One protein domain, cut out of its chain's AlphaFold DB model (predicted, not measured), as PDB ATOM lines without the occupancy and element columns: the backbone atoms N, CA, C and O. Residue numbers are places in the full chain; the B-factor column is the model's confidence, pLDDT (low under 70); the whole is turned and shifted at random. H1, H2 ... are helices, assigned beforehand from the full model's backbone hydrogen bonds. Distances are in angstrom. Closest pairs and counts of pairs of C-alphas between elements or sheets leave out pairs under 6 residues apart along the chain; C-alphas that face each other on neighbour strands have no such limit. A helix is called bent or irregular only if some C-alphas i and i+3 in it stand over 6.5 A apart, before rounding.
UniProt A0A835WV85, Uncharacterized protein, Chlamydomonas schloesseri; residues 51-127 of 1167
ATOM      1  N   PRO A  51      53.769 114.575 109.124       65.50
ATOM      2  CA  PRO A  51      55.143 114.273 108.747       65.50
ATOM      3  C   PRO A  51      55.275 114.173 107.223       65.50
ATOM      4  O   PRO A  51      54.447 113.556 106.555       65.50
ATOM      5  N   LEU A  52      56.351 114.741 106.662       65.69
ATOM      6  CA  LEU A  52      56.631 114.704 105.219       65.69
ATOM      7  C   LEU A  52      56.814 113.267 104.709       65.69
ATOM      8  O   LEU A  52      56.555 112.997 103.536       65.69
ATOM      9  N   CYS A  53      57.218 112.358 105.600       67.56
ATOM     10  CA  CYS A  53      57.060 110.924 105.434       67.56
ATOM     11  C   CYS A  53      56.770 110.232 106.773       67.56
ATOM     12  O   CYS A  53      57.438 110.480 107.778       67.56
ATOM     13  N   THR A  54      55.816 109.304 106.735       70.38
ATOM     14  CA  THR A  54      55.359 108.453 107.846       70.38
ATOM     15  C   THR A  54      56.359 107.373 108.296       70.38
ATOM     16  O   THR A  54      56.180 106.797 109.361       70.38
ATOM     17  N   ILE A  55      57.422 107.103 107.524       67.44
ATOM     18  CA  ILE A  55      58.436 106.071 107.830       67.44
ATOM     19  C   ILE A  55      59.511 106.601 108.793       67.44
ATOM     20  O   ILE A  55      59.924 105.919 109.725       67.44
ATOM     21  N   CYS A  56      59.996 107.821 108.549       73.00
ATOM     22  CA  CYS A  56      61.065 108.458 109.333       73.00
ATOM     23  C   CYS A  56      60.571 109.592 110.237       73.00
ATOM     24  O   CYS A  56      61.383 110.228 110.903       73.00
ATOM     25  N   ASN A  57      59.264 109.881 110.230       73.06
ATOM     26  CA  ASN A  57      58.635 110.961 110.996       73.06
ATOM     27  C   ASN A  57      59.295 112.344 110.811       73.06
ATOM     28  O   ASN A  57      59.221 113.201 111.692       73.06
ATOM     29  N   VAL A  58      59.904 112.598 109.645       69.75
ATOM     30  CA  VAL A  58      60.499 113.901 109.304       69.75
ATOM     31  C   VAL A  58      59.379 114.927 109.110       69.75
ATOM     32  O   VAL A  58      58.816 115.082 108.030       69.75
ATOM     33  N   THR A  59      59.036 115.628 110.188       64.44
ATOM     34  CA  THR A  59      58.064 116.736 110.217       64.44
ATOM     35  C   THR A  59      58.658 118.059 109.742       64.44
ATOM     36  O   THR A  59      57.921 118.950 109.328       64.44
ATOM     37  N   LYS A  60      59.989 118.197 109.775       57.75
ATOM     38  CA  LYS A  60      60.712 119.407 109.366       57.75
ATOM     39  C   LYS A  60      61.787 119.069 108.341       57.75
ATOM     40  O   LYS A  60      62.743 118.360 108.634       57.75
ATOM     41  N   GLY A  61      61.635 119.625 107.147       59.94
ATOM     42  CA  GLY A  61      62.606 119.552 106.066       59.94
ATOM     43  C   GLY A  61      62.208 120.515 104.953       59.94
ATOM     44  O   GLY A  61      61.023 120.683 104.670       59.94
ATOM     45  N   GLY A  62      63.186 121.174 104.329       67.75
ATOM     46  CA  GLY A  62      62.924 122.002 103.150       67.75
ATOM     47  C   GLY A  62      62.417 121.168 101.965       67.75
ATOM     48  O   GLY A  62      62.481 119.937 101.983       67.75
ATOM     49  N   LYS A  63      61.973 121.832 100.888       69.50
ATOM     50  CA  LYS A  63      61.510 121.156  99.653       69.50
ATOM     51  C   LYS A  63      62.523 120.121  99.131       69.50
ATOM     52  O   LYS A  63      62.116 119.072  98.638       69.50
ATOM     53  N   ASN A  64      63.818 120.387  99.318       75.81
ATOM     54  CA  ASN A  64      64.913 119.469  98.995       75.81
ATOM     55  C   ASN A  64      64.832 118.180  99.823       75.81
ATOM     56  O   ASN A  64      64.695 117.123  99.232       75.81
ATOM     57  N   ALA A  65      64.750 118.243 101.156       74.38
ATOM     58  CA  ALA A  65      64.640 117.048 102.001       74.38
ATOM     59  C   ALA A  65      63.423 116.167 101.645       74.38
ATOM     60  O   ALA A  65      63.529 114.943 101.642       74.38
ATOM     61  N   LYS A  66      62.285 116.778 101.271       75.81
ATOM     62  CA  LYS A  66      61.110 116.051 100.752       75.81
ATOM     63  C   LYS A  66      61.432 115.325  99.433       75.81
ATOM     64  O   LYS A  66      61.112 114.147  99.285       75.81
ATOM     65  N   ARG A  67      62.086 116.016  98.491       80.69
ATOM     66  CA  ARG A  67      62.538 115.469  97.198       80.69
ATOM     67  C   ARG A  67      63.555 114.344  97.369       80.69
ATOM     68  O   ARG A  67      63.429 113.303  96.726       80.69
ATOM     69  N   ASP A  68      64.540 114.566  98.224       80.12
ATOM     70  CA  ASP A  68      65.657 113.669  98.479       80.12
ATOM     71  C   ASP A  68      65.154 112.371  99.115       80.12
ATOM     72  O   ASP A  68      65.477 111.283  98.647       80.12
ATOM     73  N   HIS A  69      64.252 112.482 100.092       79.38
ATOM     74  CA  HIS A  69      63.563 111.344 100.688       79.38
ATOM     75  C   HIS A  69      62.834 110.482  99.640       79.38
ATOM     76  O   HIS A  69      63.045 109.272  99.581       79.38
ATOM     77  N   ALA A  70      61.984 111.081  98.797       81.44
ATOM     78  CA  ALA A  70      61.235 110.320  97.791       81.44
ATOM     79  C   ALA A  70      62.145 109.717  96.713       81.44
ATOM     80  O   ALA A  70      61.893 108.618  96.234       81.44
ATOM     81  N   THR A  71      63.224 110.419  96.359       83.94
ATOM     82  CA  THR A  71      64.241 109.924  95.424       83.94
ATOM     83  C   THR A  71      65.005 108.739  96.025       83.94
ATOM     84  O   THR A  71      65.250 107.768  95.322       83.94
ATOM     85  N   SER A  72      65.324 108.783  97.323       84.94
ATOM     86  CA  SER A  72      65.942 107.685  98.080       84.94
ATOM     87  C   SER A  72      65.064 106.426  98.075       84.94
ATOM     88  O   SER A  72      65.500 105.369  97.625       84.94
ATOM     89  N   VAL A  73      63.788 106.554  98.470       84.94
ATOM     90  CA  VAL A  73      62.827 105.433  98.444       84.94
ATOM     91  C   VAL A  73      62.613 104.912  97.019       84.94
ATOM     92  O   VAL A  73      62.600 103.702  96.813       84.94
ATOM     93  N   GLY A  74      62.499 105.804  96.029       85.75
ATOM     94  CA  GLY A  74      62.337 105.433  94.623       85.75
ATOM     95  C   GLY A  74      63.514 104.631  94.065       85.75
ATOM     96  O   GLY A  74      63.295 103.623  93.403       85.75
ATOM     97  N   LEU A  75      64.757 105.021  94.377       88.44
ATOM     98  CA  LEU A  75      65.957 104.259  94.003       88.44
ATOM     99  C   LEU A  75      65.956 102.870  94.659       88.44
ATOM    100  O   LEU A  75      66.150 101.869  93.977       88.44
ATOM    101  N   THR A  76      65.645 102.787  95.955       88.75
ATOM    102  CA  THR A  76      65.577 101.506  96.677       88.75
ATOM    103  C   THR A  76      64.457 100.593  96.160       88.75
ATOM    104  O   THR A  76      64.652  99.383  96.076       88.75
ATOM    105  N   PHE A  77      63.308 101.132  95.737       87.38
ATOM    106  CA  PHE A  77      62.266 100.347  95.064       87.38
ATOM    107  C   PHE A  77      62.660  99.925  93.638       87.38
ATOM    108  O   PHE A  77      62.306  98.820  93.224       87.38
ATOM    109  N   GLN A  78      63.428 100.738  92.906       88.50
ATOM    110  CA  GLN A  78      64.018 100.332  91.627       88.50
ATOM    111  C   GLN A  78      64.979  99.141  91.831       88.50
ATOM    112  O   GLN A  78      64.796  98.097  91.211       88.50
ATOM    113  N   ASP A  79      65.929  99.251  92.766       89.19
ATOM    114  CA  ASP A  79      66.987  98.252  93.004       89.19
ATOM    115  C   ASP A  79      66.510  96.942  93.667       89.19
ATOM    116  O   ASP A  79      67.148  95.888  93.534       89.19
ATOM    117  N   LEU A  80      65.404  96.991  94.420       87.62
ATOM    118  CA  LEU A  80      64.769  95.799  94.986       87.62
ATOM    119  C   LEU A  80      63.808  95.141  93.995       87.62
ATOM    120  O   LEU A  80      63.849  93.923  93.836       87.62
ATOM    121  N   CYS A  81      62.929  95.913  93.354       86.06
ATOM    122  CA  CYS A  81      61.742  95.370  92.689       86.06
ATOM    123  C   CYS A  81      61.765  95.450  91.156       86.06
ATOM    124  O   CYS A  81      60.900  94.829  90.539       86.06
ATOM    125  N   GLY A  82      62.707  96.176  90.540       82.31
ATOM    126  CA  GLY A  82      62.707  96.429  89.092       82.31
ATOM    127  C   GLY A  82      61.559  97.342  88.645       82.31
ATOM    128  O   GLY A  82      61.025  97.195  87.551       82.31
ATOM    129  N   LEU A  83      61.109  98.249  89.521       75.12
ATOM    130  CA  LEU A  83      59.975  99.148  89.264       75.12
ATOM    131  C   LEU A  83      60.415 100.407  88.492       75.12
ATOM    132  O   LEU A  83      60.251 101.542  88.960       75.12
ATOM    133  N   ASP A  84      61.010 100.179  87.322       65.50
ATOM    134  CA  ASP A  84      61.582 101.197  86.443       65.50
ATOM    135  C   ASP A  84      60.561 102.244  85.984       65.50
ATOM    136  O   ASP A  84      59.389 101.955  85.748       65.50
ATOM    137  N   GLY A  85      61.006 103.504  85.899       60.59
ATOM    138  CA  GLY A  85      60.200 104.672  85.506       60.59
ATOM    139  C   GLY A  85      59.108 105.099  86.504       60.59
ATOM    140  O   GLY A  85      58.900 106.298  86.701       60.59
ATOM    141  N   ALA A  86      58.451 104.138  87.158       54.09
ATOM    142  CA  ALA A  86      57.267 104.325  87.993       54.09
ATOM    143  C   ALA A  86      57.568 104.647  89.470       54.09
ATOM    144  O   ALA A  86      56.718 105.204  90.159       54.09
ATOM    145  N   THR A  87      58.752 104.319  89.988       59.53
ATOM    146  CA  THR A  87      59.113 104.620  91.395       59.53
ATOM    147  C   THR A  87      60.021 105.834  91.553       59.53
ATOM    148  O   THR A  87      60.014 106.485  92.599       59.53
ATOM    149  N   LEU A  88      60.762 106.192  90.505       67.50
ATOM    150  CA  LEU A  88      61.576 107.401  90.466       67.50
ATOM    151  C   LEU A  88      60.702 108.655  90.298       67.50
ATOM    152  O   LEU A  88      59.665 108.635  89.635       67.50
ATOM    153  N   VAL A  89      61.166 109.787  90.834       62.00
ATOM    154  CA  VAL A  89      60.558 111.107  90.591       62.00
ATOM    155  C   VAL A  89      60.915 111.564  89.166       62.00
ATOM    156  O   VAL A  89      61.917 112.249  88.945       62.00
ATOM    157  N   THR A  90      60.125 111.112  88.191       58.94
ATOM    158  CA  THR A  90      60.252 111.403  86.751       58.94
ATOM    159  C   THR A  90      59.323 112.549  86.322       58.94
ATOM    160  O   THR A  90      58.615 113.128  87.143       58.94
ATOM    161  N   ARG A  91      59.278 112.888  85.021       49.72
ATOM    162  CA  ARG A  91      58.275 113.840  84.493       49.72
ATOM    163  C   ARG A  91      56.835 113.346  84.698       49.72
ATOM    164  O   ARG A  91      55.945 114.158  84.914       49.72
ATOM    165  N   TYR A  92      56.622 112.030  84.649       49.91
ATOM    166  CA  TYR A  92      55.296 111.405  84.703       49.91
ATOM    167  C   TYR A  92      54.766 111.222  86.131       49.91
ATOM    168  O   TYR A  92      53.564 111.028  86.330       49.91
ATOM    169  N   HIS A  93      55.637 111.296  87.140       65.19
ATOM    170  CA  HIS A  93      55.269 111.141  88.543       65.19
ATOM    171  C   HIS A  93      55.835 112.277  89.387       65.19
ATOM    172  O   HIS A  93      57.020 112.311  89.722       65.19
ATOM    173  N   SER A  94      54.946 113.199  89.766       75.12
ATOM    174  CA  SER A  94      55.292 114.279  90.680       75.12
ATOM    175  C   SER A  94      55.784 113.728  92.022       75.12
ATOM    176  O   SER A  94      55.398 112.641  92.467       75.12
ATOM    177  N   LEU A  95      56.610 114.527  92.696       77.12
ATOM    178  CA  LEU A  95      57.101 114.247  94.042       77.12
ATOM    179  C   LEU A  95      55.959 113.894  95.014       77.12
ATOM    180  O   LEU A  95      56.074 112.966  95.815       77.12
ATOM    181  N   ASP A  96      54.845 114.616  94.915       80.38
ATOM    182  CA  ASP A  96      53.672 114.420  95.760       80.38
ATOM    183  C   ASP A  96      52.888 113.150  95.394       80.38
ATOM    184  O   ASP A  96      52.373 112.487  96.293       80.38
ATOM    185  N   THR A  97      52.871 112.732  94.121       82.44
ATOM    186  CA  THR A  97      52.319 111.428  93.705       82.44
ATOM    187  C   THR A  97      53.119 110.272  94.302       82.44
ATOM    188  O   THR A  97      52.525 109.351  94.865       82.44
ATOM    189  N   VAL A  98      54.456 110.324  94.229       81.19
ATOM    190  CA  VAL A  98      55.335 109.279  94.788       81.19
ATOM    191  C   VAL A  98      55.185 109.201  96.311       81.19
ATOM    192  O   VAL A  98      54.980 108.117  96.854       81.19
ATOM    193  N   ILE A  99      55.182 110.341  97.010       82.12
ATOM    194  CA  ILE A  99      54.995 110.384  98.471       82.12
ATOM    195  C   ILE A  99      53.581 109.954  98.884       82.12
ATOM    196  O   ILE A  99      53.433 109.254  99.883       82.12
ATOM    197  N   SER A 100      52.549 110.306  98.114       83.88
ATOM    198  CA  SER A 100      51.179 109.828  98.341       83.88
ATOM    199  C   SER A 100      51.089 108.303  98.209       83.88
ATOM    200  O   SER A 100      50.532 107.649  99.093       83.88
ATOM    201  N   LYS A 101      51.724 107.713  97.180       85.81
ATOM    202  CA  LYS A 101      51.835 106.250  97.048       85.81
ATOM    203  C   LYS A 101      52.565 105.626  98.242       85.81
ATOM    204  O   LYS A 101      52.013 104.718  98.857       85.81
ATOM    205  N   ILE A 102      53.742 106.135  98.620       84.38
ATOM    206  CA  ILE A 102      54.525 105.625  99.763       84.38
ATOM    207  C   ILE A 102      53.713 105.690 101.065       84.38
ATOM    208  O   ILE A 102      53.581 104.681 101.754       84.38
ATOM    209  N   ASN A 103      53.106 106.836 101.384       85.75
ATOM    210  CA  ASN A 103      52.286 106.985 102.589       85.75
ATOM    211  C   ASN A 103      51.074 106.032 102.581       85.75
ATOM    212  O   ASN A 103      50.732 105.483 103.627       85.75
ATOM    213  N   HIS A 104      50.459 105.772 101.419       88.00
ATOM    214  CA  HIS A 104      49.388 104.778 101.297       88.00
ATOM    215  C   HIS A 104      49.903 103.338 101.470       88.00
ATOM    216  O   HIS A 104      49.233 102.539 102.125       88.00
ATOM    217  N   MET A 105      51.088 102.992 100.952       89.06
ATOM    218  CA  MET A 105      51.712 101.680 101.186       89.06
ATOM    219  C   MET A 105      51.950 101.464 102.687       89.06
ATOM    220  O   MET A 105      51.499 100.460 103.235       89.06
ATOM    221  N   VAL A 106      52.563 102.437 103.371       87.81
ATOM    222  CA  VAL A 106      52.836 102.400 104.822       87.81
ATOM    223  C   VAL A 106      51.541 102.293 105.635       87.81
ATOM    224  O   VAL A 106      51.459 101.466 106.544       87.81
ATOM    225  N   ALA A 107      50.508 103.070 105.287       88.56
ATOM    226  CA  ALA A 107      49.197 103.004 105.934       88.56
ATOM    227  C   ALA A 107      48.508 101.641 105.728       88.56
ATOM    228  O   ALA A 107      47.952 101.093 106.673       88.56
ATOM    229  N   SER A 108      48.609 101.065 104.524       89.69
ATOM    230  CA  SER A 108      48.104  99.720 104.189       89.69
ATOM    231  C   SER A 108      48.990  98.566 104.684       89.69
ATOM    232  O   SER A 108      48.678  97.403 104.427       89.69
ATOM    233  N   THR A 109      50.112  98.858 105.350       90.06
ATOM    234  CA  THR A 109      50.966  97.846 105.990       90.06
ATOM    235  C   THR A 109      50.432  97.564 107.400       90.06
ATOM    236  O   THR A 109      50.263  98.534 108.152       90.06
ATOM    237  N   PRO A 110      50.196  96.292 107.785       89.56
ATOM    238  CA  PRO A 110      49.868  95.912 109.163       89.56
ATOM    239  C   PRO A 110      50.895  96.461 110.169       89.56
ATOM    240  O   PRO A 110      52.074  96.523 109.819       89.56
ATOM    241  N   PRO A 111      50.507  96.852 111.399       86.50
ATOM    242  CA  PRO A 111      51.426  97.469 112.360       86.50
ATOM    243  C   PRO A 111      52.698  96.648 112.612       86.50
ATOM    244  O   PRO A 111      53.796  97.189 112.512       86.50
ATOM    245  N   ASP A 112      52.556  95.340 112.818       88.00
ATOM    246  CA  ASP A 112      53.660  94.426 113.146       88.00
ATOM    247  C   ASP A 112      54.657  94.319 111.976       88.00
ATOM    248  O   ASP A 112      55.871  94.463 112.133       88.00
ATOM    249  N   GLN A 113      54.128  94.192 110.753       88.50
ATOM    250  CA  GLN A 113      54.920  94.231 109.520       88.50
ATOM    251  C   GLN A 113      55.531  95.613 109.253       88.50
ATOM    252  O   GLN A 113      56.512  95.709 108.516       88.50
ATOM    253  N   ARG A 114      54.982  96.698 109.820       86.81
ATOM    254  CA  ARG A 114      55.504  98.049 109.589       86.81
ATOM    255  C   ARG A 114      56.873  98.229 110.235       86.81
ATOM    256  O   ARG A 114      57.755  98.810 109.608       86.81
ATOM    257  N   GLU A 115      57.067  97.708 111.443       81.62
ATOM    258  CA  GLU A 115      58.361  97.789 112.127       81.62
ATOM    259  C   GLU A 115      59.410  96.864 111.500       81.62
ATOM    260  O   GLU A 115      60.564  97.271 111.368       81.62
ATOM    261  N   GLN A 116      59.008  95.669 111.051       86.38
ATOM    262  CA  GLN A 116      59.897  94.705 110.396       86.38
ATOM    263  C   GLN A 116      60.303  95.140 108.976       86.38
ATOM    264  O   GLN A 116      61.483  95.122 108.647       86.38
ATOM    265  N   LEU A 117      59.341  95.523 108.125       89.06
ATOM    266  CA  LEU A 117      59.553  95.672 106.677       89.06
ATOM    267  C   LEU A 117      59.771  97.119 106.211       89.06
ATOM    268  O   LEU A 117      60.060  97.337 105.037       89.06
ATOM    269  N   TRP A 118      59.694  98.117 107.098       89.25
ATOM    270  CA  TRP A 118      60.070  99.506 106.779       89.25
ATOM    271  C   TRP A 118      61.284 100.013 107.577       89.25
ATOM    272  O   TRP A 118      61.539 101.223 107.623       89.25
ATOM    273  N   ARG A 119      62.077  99.104 108.160       88.94
ATOM    274  CA  ARG A 119      63.337  99.404 108.857       88.94
ATOM    275  C   ARG A 119      64.485  98.537 108.348       88.94
ATOM    276  O   ARG A 119      64.284  97.383 108.015       88.94
ATOM    277  N   VAL A 120      65.700  99.079 108.325       89.12
ATOM    278  CA  VAL A 120      66.934  98.376 107.935       89.12
ATOM    279  C   VAL A 120      68.044  98.820 108.885       89.12
ATOM    280  O   VAL A 120      68.245 100.017 109.078       89.12
ATOM    281  N   GLY A 121      68.742  97.875 109.526       85.44
ATOM    282  CA  GLY A 121      69.790  98.192 110.510       85.44
ATOM    283  C   GLY A 121      69.307  99.081 111.671       85.44
ATOM    284  O   GLY A 121      70.045  99.935 112.142       85.44
ATOM    285  N   GLY A 122      68.032  98.961 112.066       85.06
ATOM    286  CA  GLY A 122      67.379  99.830 113.058       85.06
ATOM    287  C   GLY A 122      66.962 101.221 112.547       85.06
ATOM    288  O   GLY A 122      66.098 101.855 113.153       85.06
ATOM    289  N   GLY A 123      67.509 101.682 111.418       85.81
ATOM    290  CA  GLY A 123      67.102 102.914 110.741       85.81
ATOM    291  C   GLY A 123      65.854 102.736 109.863       85.81
ATOM    292  O   GLY A 123      65.469 101.611 109.554       85.81
ATOM    293  N   PRO A 124      65.194 103.824 109.430       86.38
ATOM    294  CA  PRO A 124      64.049 103.748 108.524       86.38
ATOM    295  C   PRO A 124      64.486 103.451 107.076       86.38
ATOM    296  O   PRO A 124      65.467 104.016 106.587       86.38
ATOM    297  N   LEU A 125      63.707 102.637 106.352       86.00
ATOM    298  CA  LEU A 125      63.969 102.202 104.965       86.00
ATOM    299  C   LEU A 125      64.324 103.356 104.011       86.00
ATOM    300  O   LEU A 125      65.191 103.230 103.156       86.00
ATOM    301  N   CYS A 126      63.681 104.511 104.162       83.19
ATOM    302  CA  CYS A 126      63.934 105.692 103.334       83.19
ATOM    303  C   CYS A 126      65.341 106.297 103.472       83.19
ATOM    304  O   CYS A 126      65.724 107.128 102.651       83.19
ATOM    305  N   ASN A 127      66.091 105.922 104.510       86.50
ATOM    306  CA  ASN A 127      67.510 106.233 104.674       86.50
ATOM    307  C   ASN A 127      68.363 104.964 104.486       86.50
ATOM    308  O   ASN A 127      69.341 104.749 105.199       86.50
TER     309      ASN A 127
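AT A GLANCE: This is residues 51 to 127 of the 1167 residues of an uncharacterized protein of Chlamydomonas schloesseri (UniProt A0A835WV85). Two helices cross steeply, the first part of H2 packing on the middle of the longer H1, and H2 then runs on away from H1 to a short third helix, H3, near its far end. The last residues, 118 to 127, fold back from H3 toward H1, and the first stretch, residues 51 to 57, loops through the space between H1, H2 and this returning tail. The printed part has 77 residues, with three named helices in the order H1, H2, H3 and no named strand. The class is all helix, with 39 of the 77 residues in the helices. The whole is compact, with a radius of gyration of the C-alphas of 12.0 A, and its C-alphas span 35 by 30 by 22 A.

HOW THE PARTS SIT: H1, residues 63 to 81, is the longest helix. It touches H2, residues 95 to 107, with its residues 67 to 74 alone, and H2 touches it with residues 95 to 99 alone. The closest C-alphas of the two are those of Ala 70 and Ile 99, 6.3 A apart. Their lines stand at a steep tilt of 62 degrees, and they run the same way. H3, residues 111 to 117, is close to H2 but not clearly touching it, and their closest C-alphas, those of Val 106 and Arg 114, are 7.0 A apart. H2 and H3 stand at a steep tilt of 61 degrees and run opposite ways. H1 and H3 are apart. After H3, residues 119 to 120 pair with residues 123 to 124, antiparallel, in stretches too short to be named. In H1 and H2 every O i to N i+4 pair is within hydrogen-bond range; in H3 it is 2 of 3.

IN THESE COORDINATES: H1 begins at C-alpha 63, at (61.510, 121.156, 99.653), and measures 26.7 A from first to last C-alpha. H2 begins at C-alpha 95, at (57.101, 114.247, 94.042), and measures 18.2 A. H3 measures 10.1 A and ends at C-alpha 117, at (59.553, 95.672, 106.677). No helix is bent or irregular.

THE WHOLE: The two C-alphas farthest apart are those of Arg 91 and Asp 112, at 34.9 A, and those of the first and last printed residues, Pro 51 and Asn 127, are 15.3 A apart. The printed part has no cut. The link from H1 to H2, 13 residues, is long, and the link from H2 to H3, 3 residues, is tight. Residues 51 to 62 also hold no named element. The mean pLDDT of the printed part is 78.4; residues 51 to 53, residue 55, residues 58 to 63 and residues 84 to 93 are under 70.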